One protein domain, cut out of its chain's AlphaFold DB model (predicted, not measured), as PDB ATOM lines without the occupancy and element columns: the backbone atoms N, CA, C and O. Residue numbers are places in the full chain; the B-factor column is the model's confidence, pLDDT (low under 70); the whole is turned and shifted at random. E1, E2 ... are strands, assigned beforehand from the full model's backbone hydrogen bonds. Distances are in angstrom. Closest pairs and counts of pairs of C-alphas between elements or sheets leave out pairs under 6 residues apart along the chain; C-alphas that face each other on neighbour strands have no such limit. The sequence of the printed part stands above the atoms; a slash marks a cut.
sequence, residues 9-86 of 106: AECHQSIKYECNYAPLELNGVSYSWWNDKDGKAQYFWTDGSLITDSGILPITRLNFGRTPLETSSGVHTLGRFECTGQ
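AT A GLANCE: This is residues 9 to 86 of the 106 residues of an uncharacterized protein of Daphnia pulex (UniProt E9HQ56). Little regular structure is present: a rod-like ribbon in which E4 and E5 pair with different parts of long E1, with the small hairpin E2 and E3 over one face. The 78 printed residues hold no named helix and five named strands, E1 to E5 in chain order, with 30 residues, all strand. The antiparallel sheet runs E4, E1, E5; the whole is only just compact, close to loose, radius of gyration of the C-alphas 13.5 A, spanning 48 by 20 by 18 A.

IN THESE COORDINATES: E1, residues 9 to 20, spans 36.6 A from C-alpha 9 at (23.059, 180.621, -17.188). E4 is residues 73 to 78, 16.5 A; E5, residues 82 to 85, ends at (18.896, 183.083, -19.837). E2 is residues 32 to 35, E3 61 to 64.

HOW THE PARTS SIT: E1 and E4 are antiparallel, N 18 to O 75 2.8 A; so are E1 and E5, N 12 to O 82 2.8 A. In the hairpin E2 and E3, N 35 to O 61 is 2.9 A. E3 and E4 are near each other.

THE WHOLE: The printed part has no cut. Links E1 to E2 and E2 to E3 are long. Residues 9, 47 to 48, 67 to 68 and 85 to 86 are under pLDDT 70.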
ATOM      1  N   ALA A   9      22.000 181.623 -17.112       62.38
ATOM      2  CA  ALA A   9      23.059 180.621 -17.188       62.38
ATOM      3  C   ALA A   9      24.439 181.291 -17.153       62.38
ATOM      4  O   ALA A   9      25.357 180.769 -16.526       62.38
ATOM      5  N   GLU A  10      24.566 182.468 -17.775       73.50
ATOM      6  CA  GLU A  10      25.798 183.252 -17.814       73.50
ATOM      7  C   GLU A  10      25.461 184.752 -17.884       73.50
ATOM      8  O   GLU A  10      24.571 185.174 -18.625       73.50
ATOM      9  N   CYS A  11      26.169 185.578 -17.114       82.06
ATOM     10  CA  CYS A  11      26.089 187.035 -17.219       82.06
ATOM     11  C   CYS A  11      27.487 187.600 -17.423       82.06
ATOM     12  O   CYS A  11      28.428 187.162 -16.768       82.06
ATOM     13  N   HIS A  12      27.622 188.601 -18.285       85.12
ATOM     14  CA  HIS A  12      28.899 189.238 -18.543       85.12
ATOM     15  C   HIS A  12      28.801 190.757 -18.616       85.12
ATOM     16  O   HIS A  12      27.800 191.342 -19.038       85.12
ATOM     17  N   GLN A  13      29.886 191.414 -18.231       87.81
ATOM     18  CA  GLN A  13      30.043 192.850 -18.376       87.81
ATOM     19  C   GLN A  13      31.483 193.180 -18.723       87.81
ATOM     20  O   GLN A  13      32.412 192.635 -18.127       87.81
ATOM     21  N   SER A  14      31.670 194.085 -19.682       87.62
ATOM     22  CA  SER A  14      33.001 194.538 -20.061       87.62
ATOM     23  C   SER A  14      33.393 195.842 -19.368       87.62
ATOM     24  O   SER A  14      32.564 196.728 -19.162       87.62
ATOM     25  N   ILE A  15      34.668 195.975 -19.014       88.44
ATOM     26  CA  ILE A  15      35.274 197.220 -18.543       88.44
ATOM     27  C   ILE A  15      36.551 197.437 -19.334       88.44
ATOM     28  O   ILE A  15      37.485 196.654 -19.214       88.44
ATOM     29  N   LYS A  16      36.620 198.530 -20.089       88.19
ATOM     30  CA  LYS A  16      37.854 198.963 -20.746       88.19
ATOM     31  C   LYS A  16      38.435 200.148 -19.987       88.19
ATOM     32  O   LYS A  16      37.706 201.097 -19.704       88.19
ATOM     33  N   TYR A  17      39.733 200.117 -19.702       86.88
ATOM     34  CA  TYR A  17      40.457 201.254 -19.136       86.88
ATOM     35  C   TYR A  17      41.671 201.593 -20.000       86.88
ATOM     36  O   TYR A  17      42.580 200.781 -20.166       86.88
ATOM     37  N   GLU A  18      41.675 202.799 -20.556       86.44
ATOM     38  CA  GLU A  18      42.793 203.357 -21.306       86.44
ATOM     39  C   GLU A  18      43.596 204.267 -20.380       86.44
ATOM     40  O   GLU A  18      43.158 205.347 -19.977       86.44
ATOM     41  N   CYS A  19      44.778 203.780 -20.016       85.81
ATOM     42  CA  CYS A  19      45.699 204.436 -19.108       85.81
ATOM     43  C   CYS A  19      46.699 205.292 -19.891       85.81
ATOM     44  O   CYS A  19      47.481 204.759 -20.677       85.81
ATOM     45  N   ASN A  20      46.742 206.596 -19.617       85.44
ATOM     46  CA  ASN A  20      47.834 207.468 -20.041       85.44
ATOM     47  C   ASN A  20      48.524 208.041 -18.797       85.44
ATOM     48  O   ASN A  20      47.989 208.927 -18.134       85.44
ATOM     49  N   TYR A  21      49.685 207.483 -18.440       82.12
ATOM     50  CA  TYR A  21      50.416 207.801 -17.200       82.12
ATOM     51  C   TYR A  21      49.573 207.662 -15.907       82.12
ATOM     52  O   TYR A  21      49.866 208.295 -14.895       82.12
ATOM     53  N   ALA A  22      48.528 206.828 -15.939       83.50
ATOM     54  CA  ALA A  22      47.494 206.689 -14.909       83.50
ATOM     55  C   ALA A  22      47.289 205.218 -14.470       83.50
ATOM     56  O   ALA A  22      46.188 204.681 -14.646       83.50
ATOM     57  N   PRO A  23      48.335 204.518 -13.985       83.00
ATOM     58  CA  PRO A  23      48.247 203.091 -13.688       83.00
ATOM     59  C   PRO A  23      47.231 202.804 -12.571       83.00
ATOM     60  O   PRO A  23      47.123 203.557 -11.605       83.00
ATOM     61  N   LEU A  24      46.496 201.697 -12.714       83.38
ATOM     62  CA  LEU A  24      45.475 201.249 -11.754       83.38
ATOM     63  C   LEU A  24      46.083 200.808 -10.413       83.38
ATOM     64  O   LEU A  24      45.431 200.918  -9.371       83.38
ATOM     65  N   GLU A  25      47.337 200.358 -10.448       84.12
ATOM     66  CA  GLU A  25      48.159 199.998  -9.299       84.12
ATOM     67  C   GLU A  25      49.568 200.577  -9.479       84.12
ATOM     68  O   GLU A  25      50.164 200.467 -10.552       84.12
ATOM     69  N   LEU A  26      50.106 201.204  -8.432       82.62
ATOM     70  CA  LEU A  26      51.467 201.736  -8.418       82.62
ATOM     71  C   LEU A  26      52.122 201.409  -7.076       82.62
ATOM     72  O   LEU A  26      51.581 201.744  -6.025       82.62
ATOM     73  N   ASN A  27      53.299 200.776  -7.114       84.31
ATOM     74  CA  ASN A  27      54.053 200.358  -5.924       84.31
ATOM     75  C   ASN A  27      53.243 199.471  -4.953       84.31
ATOM     76  O   ASN A  27      53.360 199.622  -3.739       84.31
ATOM     77  N   GLY A  28      52.392 198.579  -5.475       82.94
ATOM     78  CA  GLY A  28      51.537 197.702  -4.664       82.94
ATOM     79  C   GLY A  28      50.339 198.401  -4.014       82.94
ATOM     80  O   GLY A  28      49.650 197.805  -3.191       82.94
ATOM     81  N   VAL A  29      50.085 199.668  -4.357       83.75
ATOM     82  CA  VAL A  29      48.898 200.411  -3.927       83.75
ATOM     83  C   VAL A  29      47.920 200.476  -5.093       83.75
ATOM     84  O   VAL A  29      48.221 201.077  -6.127       83.75
ATOM     85  N   SER A  30      46.743 199.873  -4.930       86.44
ATOM     86  CA  SER A  30      45.647 199.982  -5.894       86.44
ATOM     87  C   SER A  30      44.967 201.343  -5.744       86.44
ATOM     88  O   SER A  30      44.370 201.649  -4.713       86.44
ATOM     89  N   TYR A  31      45.031 202.162  -6.791       85.44
ATOM     90  CA  TYR A  31      44.364 203.467  -6.846       85.44
ATOM     91  C   TYR A  31      42.964 203.371  -7.438       85.44
ATOM     92  O   TYR A  31      42.284 204.376  -7.589       85.44
ATOM     93  N   SER A  32      42.522 202.175  -7.800       88.69
ATOM     94  CA  SER A  32      41.257 201.965  -8.477       88.69
ATOM     95  C   SER A  32      40.582 200.709  -7.957       88.69
ATOM     96  O   SER A  32      41.243 199.748  -7.561       88.69
ATOM     97  N   TRP A  33      39.256 200.746  -7.932       91.69
ATOM     98  CA  TRP A  33      38.427 199.603  -7.578       91.69
ATOM     99  C   TRP A  33      37.038 199.766  -8.173       91.69
ATOM    100  O   TRP A  33      36.562 200.879  -8.427       91.69
ATOM    101  N   TRP A  34      36.362 198.645  -8.355       91.94
ATOM    102  CA  TRP A  34      34.974 198.614  -8.780       91.94
ATOM    103  C   TRP A  34      34.104 198.011  -7.680       91.94
ATOM    104  O   TRP A  34      34.584 197.272  -6.824       91.94
ATOM    105  N   ASN A  35      32.832 198.390  -7.644       92.19
ATOM    106  CA  ASN A  35      31.874 197.848  -6.688       92.19
ATOM    107  C   ASN A  35      31.010 196.794  -7.378       92.19
ATOM    108  O   ASN A  35      30.472 197.046  -8.461       92.19
ATOM    109  N   ASP A  36      30.864 195.642  -6.731       90.94
ATOM    110  CA  ASP A  36      29.973 194.577  -7.180       90.94
ATOM    111  C   ASP A  36      28.490 194.930  -6.976       90.94
ATOM    112  O   ASP A  36      28.133 196.028  -6.522       90.94
ATOM    113  N   LYS A  37      27.609 193.985  -7.323       87.31
ATOM    114  CA  LYS A  37      26.153 194.122  -7.175       87.31
ATOM    115  C   LYS A  37      25.679 194.386  -5.746       87.31
ATOM    116  O   LYS A  37      24.593 194.938  -5.569       87.31
ATOM    117  N   ASP A  38      26.465 193.985  -4.750       89.44
ATOM    118  CA  ASP A  38      26.172 194.174  -3.330       89.44
ATOM    119  C   ASP A  38      26.889 195.421  -2.774       89.44
ATOM    120  O   ASP A  38      26.763 195.752  -1.596       89.44
ATOM    121  N   GLY A  39      27.622 196.148  -3.625       90.00
ATOM    122  CA  GLY A  39      28.371 197.343  -3.261       90.00
ATOM    123  C   GLY A  39      29.734 197.053  -2.631       90.00
ATOM    124  O   GLY A  39      30.392 197.988  -2.171       90.00
ATOM    125  N   LYS A  40      30.199 195.801  -2.616       91.94
ATOM    126  CA  LYS A  40      31.513 195.440  -2.078       91.94
ATOM    127  C   LYS A  40      32.612 195.781  -3.086       91.94
ATOM    128  O   LYS A  40      32.471 195.580  -4.290       91.94
ATOM    129  N   ALA A  41      33.701 196.352  -2.574       92.06
ATOM    130  CA  ALA A  41      34.834 196.787  -3.379       92.06
ATOM    131  C   ALA A  41      35.678 195.592  -3.844       92.06
ATOM    132  O   ALA A  41      36.031 194.720  -3.049       92.06
ATOM    133  N   GLN A  42      36.020 195.603  -5.126       90.56
ATOM    134  CA  GLN A  42      36.840 194.617  -5.809       90.56
ATOM    135  C   GLN A  42      38.041 195.336  -6.434       90.56
ATOM    136  O   GLN A  42      37.887 196.314  -7.169       90.56
ATOM    137  N   TYR A  43      39.242 194.864  -6.102       88.00
ATOM    138  CA  TYR A  43      40.518 195.484  -6.492       88.00
ATOM    139  C   TYR A  43      41.243 194.718  -7.600       88.00
ATOM    140  O   TYR A  43      42.302 195.136  -8.059       88.00
ATOM    141  N   PHE A  44      40.679 193.591  -8.028       85.75
ATOM    142  CA  PHE A  44      41.209 192.822  -9.138       85.75
ATOM    143  C   PHE A  44      40.585 193.297 -10.451       85.75
ATOM    144  O   PHE A  44      39.404 193.652 -10.519       85.75
ATOM    145  N   TRP A  45      41.391 193.255 -11.503       81.56
ATOM    146  CA  TRP A  45      40.986 193.552 -12.868       81.56
ATOM    147  C   TRP A  45      41.258 192.305 -13.693       81.56
ATOM    148  O   TRP A  45      42.356 191.756 -13.615       81.56
ATOM    149  N   THR A  46      40.265 191.827 -14.441       75.50
ATOM    150  CA  THR A  46      40.494 190.703 -15.348       75.50
ATOM    151  C   THR A  46      41.285 191.190 -16.555       75.50
ATOM    152  O   THR A  46      41.018 192.239 -17.143       75.50
ATOM    153  N   ASP A  47      42.264 190.388 -16.936       64.62
ATOM    154  CA  ASP A  47      43.199 190.574 -18.042       64.62
ATOM    155  C   ASP A  47      42.491 190.756 -19.401       64.62
ATOM    156  O   ASP A  47      43.052 191.333 -20.330       64.62
ATOM    157  N   GLY A  48      41.220 190.351 -19.495       64.25
ATOM    158  CA  GLY A  48      40.402 190.414 -20.704       64.25
ATOM    159  C   GLY A  48      39.368 191.537 -20.780       64.25
ATOM    160  O   GLY A  48      38.555 191.505 -21.700       64.25
ATOM    161  N   SER A  49      39.333 192.509 -19.852       72.50
ATOM    162  CA  SER A  49      38.288 193.560 -19.853       72.50
ATOM    163  C   SER A  49      36.853 193.006 -19.814       72.50
ATOM    164  O   SER A  49      35.915 193.722 -20.150       72.50
ATOM    165  N   LEU A  50      36.670 191.736 -19.441       81.50
ATOM    166  CA  LEU A  50      35.396 191.027 -19.411       81.50
ATOM    167  C   LEU A  50      35.288 190.299 -18.075       81.50
ATOM    168  O   LEU A  50      36.157 189.509 -17.708       81.50
ATOM    169  N   ILE A  51      34.226 190.597 -17.343       83.56
ATOM    170  CA  ILE A  51      33.849 189.917 -16.112       83.56
ATOM    171  C   ILE A  51      32.659 189.038 -16.475       83.56
ATOM    172  O   ILE A  51      31.693 189.542 -17.040       83.56
ATOM    173  N   THR A  52      32.744 187.741 -16.194       80.06
ATOM    174  CA  THR A  52      31.693 186.746 -16.487       80.06
ATOM    175  C   THR A  52      31.079 186.144 -15.219       80.06
ATOM    176  O   THR A  52      30.227 185.261 -15.288       80.06
ATOM    177  N   ASP A  53      31.515 186.602 -14.043       78.12
ATOM    178  CA  ASP A  53      31.025 186.107 -12.761       78.12
ATOM    179  C   ASP A  53      29.690 186.778 -12.402       78.12
ATOM    180  O   ASP A  53      29.626 187.935 -11.975       78.12
ATOM    181  N   SER A  54      28.601 186.029 -12.574       73.00
ATOM    182  CA  SER A  54      27.244 186.464 -12.240       73.00
ATOM    183  C   SER A  54      27.056 186.755 -10.746       73.00
ATOM    184  O   SER A  54      26.196 187.560 -10.389       73.00
ATOM    185  N   GLY A  55      27.878 186.181  -9.860       79.00
ATOM    186  CA  GLY A  55      27.803 186.381  -8.413       79.00
ATOM    187  C   GLY A  55      28.190 187.789  -7.956       79.00
ATOM    188  O   GLY A  55      27.766 188.222  -6.883       79.00
ATOM    189  N   ILE A  56      28.951 188.523  -8.770       83.81
ATOM    190  CA  ILE A  56      29.470 189.865  -8.450       83.81
ATOM    191  C   ILE A  56      29.004 190.944  -9.439       83.81
ATOM    192  O   ILE A  56      29.156 192.137  -9.184       83.81
ATOM    193  N   LEU A  57      28.378 190.555 -10.547       85.75
ATOM    194  CA  LEU A  57      27.792 191.485 -11.506       85.75
ATOM    195  C   LEU A  57      26.338 191.863 -11.169       85.75
ATOM    196  O   LEU A  57      25.618 191.070 -10.562       85.75
ATOM    197  N   PRO A  58      25.851 193.044 -11.598       88.81
ATOM    198  CA  PRO A  58      26.549 194.059 -12.390       88.81
ATOM    199  C   PRO A  58      27.533 194.894 -11.568       88.81
ATOM    200  O   PRO A  58      27.375 195.065 -10.361       88.81
ATOM    201  N   ILE A  59      28.499 195.491 -12.258       89.62
ATOM    202  CA  ILE A  59      29.343 196.546 -11.701       89.62
ATOM    203  C   ILE A  59      28.465 197.764 -11.432       89.62
ATOM    204  O   ILE A  59      27.842 198.319 -12.341       89.62
ATOM    205  N   THR A  60      28.426 198.194 -10.178       90.25
ATOM    206  CA  THR A  60      27.571 199.303  -9.737       90.25
ATOM    207  C   THR A  60      28.300 200.642  -9.738       90.25
ATOM    208  O   THR A  60      27.668 201.692  -9.871       90.25
ATOM    209  N   ARG A  61      29.629 200.630  -9.591       90.62
ATOM    210  CA  ARG A  61      30.460 201.837  -9.557       90.62
ATOM    211  C   ARG A  61      31.897 201.531  -9.960       90.62
ATOM    212  O   ARG A  61      32.442 200.508  -9.563       90.62
ATOM    213  N   LEU A  62      32.509 202.462 -10.690       90.88
ATOM    214  CA  LEU A  62      33.951 202.517 -10.920       90.88
ATOM    215  C   LEU A  62      34.527 203.676 -10.112       90.88
ATOM    216  O   LEU A  62      33.994 204.785 -10.155       90.88
ATOM    217  N   ASN A  63      35.602 203.420  -9.377       90.81
ATOM    218  CA  ASN A  63      36.287 204.428  -8.587       90.81
ATOM    219  C   ASN A  63      37.736 204.497  -9.052       90.81
ATOM    220  O   ASN A  63      38.444 203.489  -9.062       90.81
ATOM    221  N   PHE A  64      38.159 205.702  -9.416       88.00
ATOM    222  CA  PHE A  64      39.528 206.006  -9.800       88.00
ATOM    223  C   PHE A  64      40.051 207.077  -8.852       88.00
ATOM    224  O   PHE A  64      39.468 208.152  -8.713       88.00
ATOM    225  N   GLY A  65      41.117 206.739  -8.146       84.00
ATOM    226  CA  GLY A  65      41.832 207.622  -7.248       84.00
ATOM    227  C   GLY A  65      42.658 208.647  -8.011       84.00
ATOM    228  O   GLY A  65      42.820 208.595  -9.230       84.00
ATOM    229  N   ARG A  66      43.199 209.602  -7.256       77.06
ATOM    230  CA  ARG A  66      44.061 210.640  -7.810       77.06
ATOM    231  C   ARG A  66      45.370 210.021  -8.287       77.06
ATOM    232  O   ARG A  66      46.101 209.416  -7.507       77.06
ATOM    233  N   THR A  67      45.677 210.230  -9.553       69.75
ATOM    234  CA  THR A  67      46.961 209.892 -10.152       69.75
ATOM    235  C   THR A  67      48.003 210.973  -9.824       69.75
ATOM    236  O   THR A  67      47.662 212.152  -9.706       69.75
ATOM    237  N   PRO A  68      49.279 210.602  -9.622       69.81
ATOM    238  CA  PRO A  68      50.294 211.515  -9.088       69.81
ATOM    239  C   PRO A  68      50.804 212.569 -10.087       69.81
ATOM    240  O   PRO A  68      51.504 213.491  -9.681       69.81
ATOM    241  N   LEU A  69      50.477 212.449 -11.378       76.12
ATOM    242  CA  LEU A  69      50.990 213.319 -12.442       76.12
ATOM    243  C   LEU A  69      49.891 214.242 -12.977       76.12
ATOM    244  O   LEU A  69      48.799 213.778 -13.289       76.12
ATOM    245  N   GLU A  70      50.180 215.527 -13.172       75.00
ATOM    246  CA  GLU A  70      49.200 216.468 -13.752       75.00
ATOM    247  C   GLU A  70      48.840 216.145 -15.210       75.00
ATOM    248  O   GLU A  70      47.754 216.479 -15.670       75.00
ATOM    249  N   THR A  71      49.725 215.450 -15.927       79.56
ATOM    250  CA  THR A  71      49.506 214.997 -17.310       79.56
ATOM    251  C   THR A  71      48.815 213.640 -17.406       79.56
ATOM    252  O   THR A  71      48.596 213.141 -18.510       79.56
ATOM    253  N   SER A  72      48.503 213.010 -16.271       82.25
ATOM    254  CA  SER A  72      47.864 211.701 -16.279       82.25
ATOM    255  C   SER A  72      46.377 211.812 -16.600       82.25
ATOM    256  O   SER A  72      45.659 212.666 -16.082       82.25
ATOM    257  N   SER A  73      45.908 210.912 -17.454       81.62
ATOM    258  CA  SER A  73      44.502 210.808 -17.821       81.62
ATOM    259  C   SER A  73      44.118 209.343 -17.944       81.62
ATOM    260  O   SER A  73      44.855 208.550 -18.529       81.62
ATOM    261  N   GLY A  74      42.951 208.988 -17.423       84.56
ATOM    262  CA  GLY A  74      42.362 207.665 -17.586       84.56
ATOM    263  C   GLY A  74      41.001 207.791 -18.248       84.56
ATOM    264  O   GLY A  74      40.149 208.532 -17.757       84.56
ATOM    265  N   VAL A  75      40.785 207.075 -19.348       87.44
ATOM    266  CA  VAL A  75      39.459 206.951 -19.965       87.44
ATOM    267  C   VAL A  75      38.925 205.565 -19.646       87.44
ATOM    268  O   VAL A  75      39.603 204.567 -19.867       87.44
ATOM    269  N   HIS A  76      37.709 205.499 -19.111       87.50
ATOM    270  CA  HIS A  76      37.045 204.237 -18.820       87.50
ATOM    271  C   HIS A  76      35.782 204.094 -19.661       87.50
ATOM    272  O   HIS A  76      35.027 205.048 -19.842       87.50
ATOM    273  N   THR A  77      35.528 202.874 -20.116       89.75
ATOM    274  CA  THR A  77      34.297 202.500 -20.805       89.75
ATOM    275  C   THR A  77      33.692 201.320 -20.073       89.75
ATOM    276  O   THR A  77      34.285 200.242 -20.029       89.75
ATOM    277  N   LEU A  78      32.507 201.526 -19.498       89.50
ATOM    278  CA  LEU A  78      31.725 200.455 -18.897       89.50
ATOM    279  C   LEU A  78      30.754 199.909 -19.944       89.50
ATOM    280  O   LEU A  78      29.876 200.621 -20.432       89.50
ATOM    281  N   GLY A  79      30.940 198.645 -20.298       86.25
ATOM    282  CA  GLY A  79      30.053 197.911 -21.178       86.25
ATOM    283  C   GLY A  79      28.702 197.634 -20.534       86.25
ATOM    284  O   GLY A  79      28.520 197.691 -19.311       86.25
ATOM    285  N   ARG A  80      27.732 197.310 -21.390       85.56
ATOM    286  CA  ARG A  80      26.405 196.893 -20.951       85.56
ATOM    287  C   ARG A  80      26.519 195.587 -20.166       85.56
ATOM    288  O   ARG A  80      27.252 194.684 -20.558       85.56
ATOM    289  N   PHE A  81      25.795 195.514 -19.056       85.88
ATOM    290  CA  PHE A  81      25.571 194.253 -18.367       85.88
ATOM    291  C   PHE A  81      24.567 193.432 -19.171       85.88
ATOM    292  O   PHE A  81      23.432 193.870 -19.376       85.88
ATOM    293  N   GLU A  82      24.999 192.269 -19.640       82.56
ATOM    294  CA  GLU A  82      24.190 191.370 -20.454       82.56
ATOM    295  C   GLU A  82      24.149 189.998 -19.787       82.56
ATOM    296  O   GLU A  82      25.160 189.493 -19.307       82.56
ATOM    297  N   CYS A  83      22.959 189.410 -19.734       78.62
ATOM    298  CA  CYS A  83      22.738 188.073 -19.207       78.62
ATOM    299  C   CYS A  83      22.046 187.236 -20.270       78.62
ATOM    300  O   CYS A  83      21.073 187.686 -20.882       78.62
ATOM    301  N   THR A  84      22.519 186.011 -20.452       74.44
ATOM    302  CA  THR A  84      21.844 185.007 -21.262       74.44
ATOM    303  C   THR A  84      21.071 184.079 -20.325       74.44
ATOM    304  O   THR A  84      21.614 183.404 -19.450       74.44
ATOM    305  N   GLY A  85      19.749 184.081 -20.471       66.19
ATOM    306  CA  GLY A  85      18.896 183.083 -19.837       66.19
ATOM    307  C   GLY A  85      18.841 181.831 -20.701       66.19
ATOM    308  O   GLY A  85      18.636 181.932 -21.912       66.19
ATOM    309  N   GLN A  86      18.956 180.648 -20.096       54.09
ATOM    310  CA  GLN A  86      18.371 179.465 -20.715       54.09
ATOM    311  C   GLN A  86      16.866 179.589 -20.517       54.09
ATOM    312  O   GLN A  86      16.367 179.496 -19.397       54.09
TER     313      GLN A  86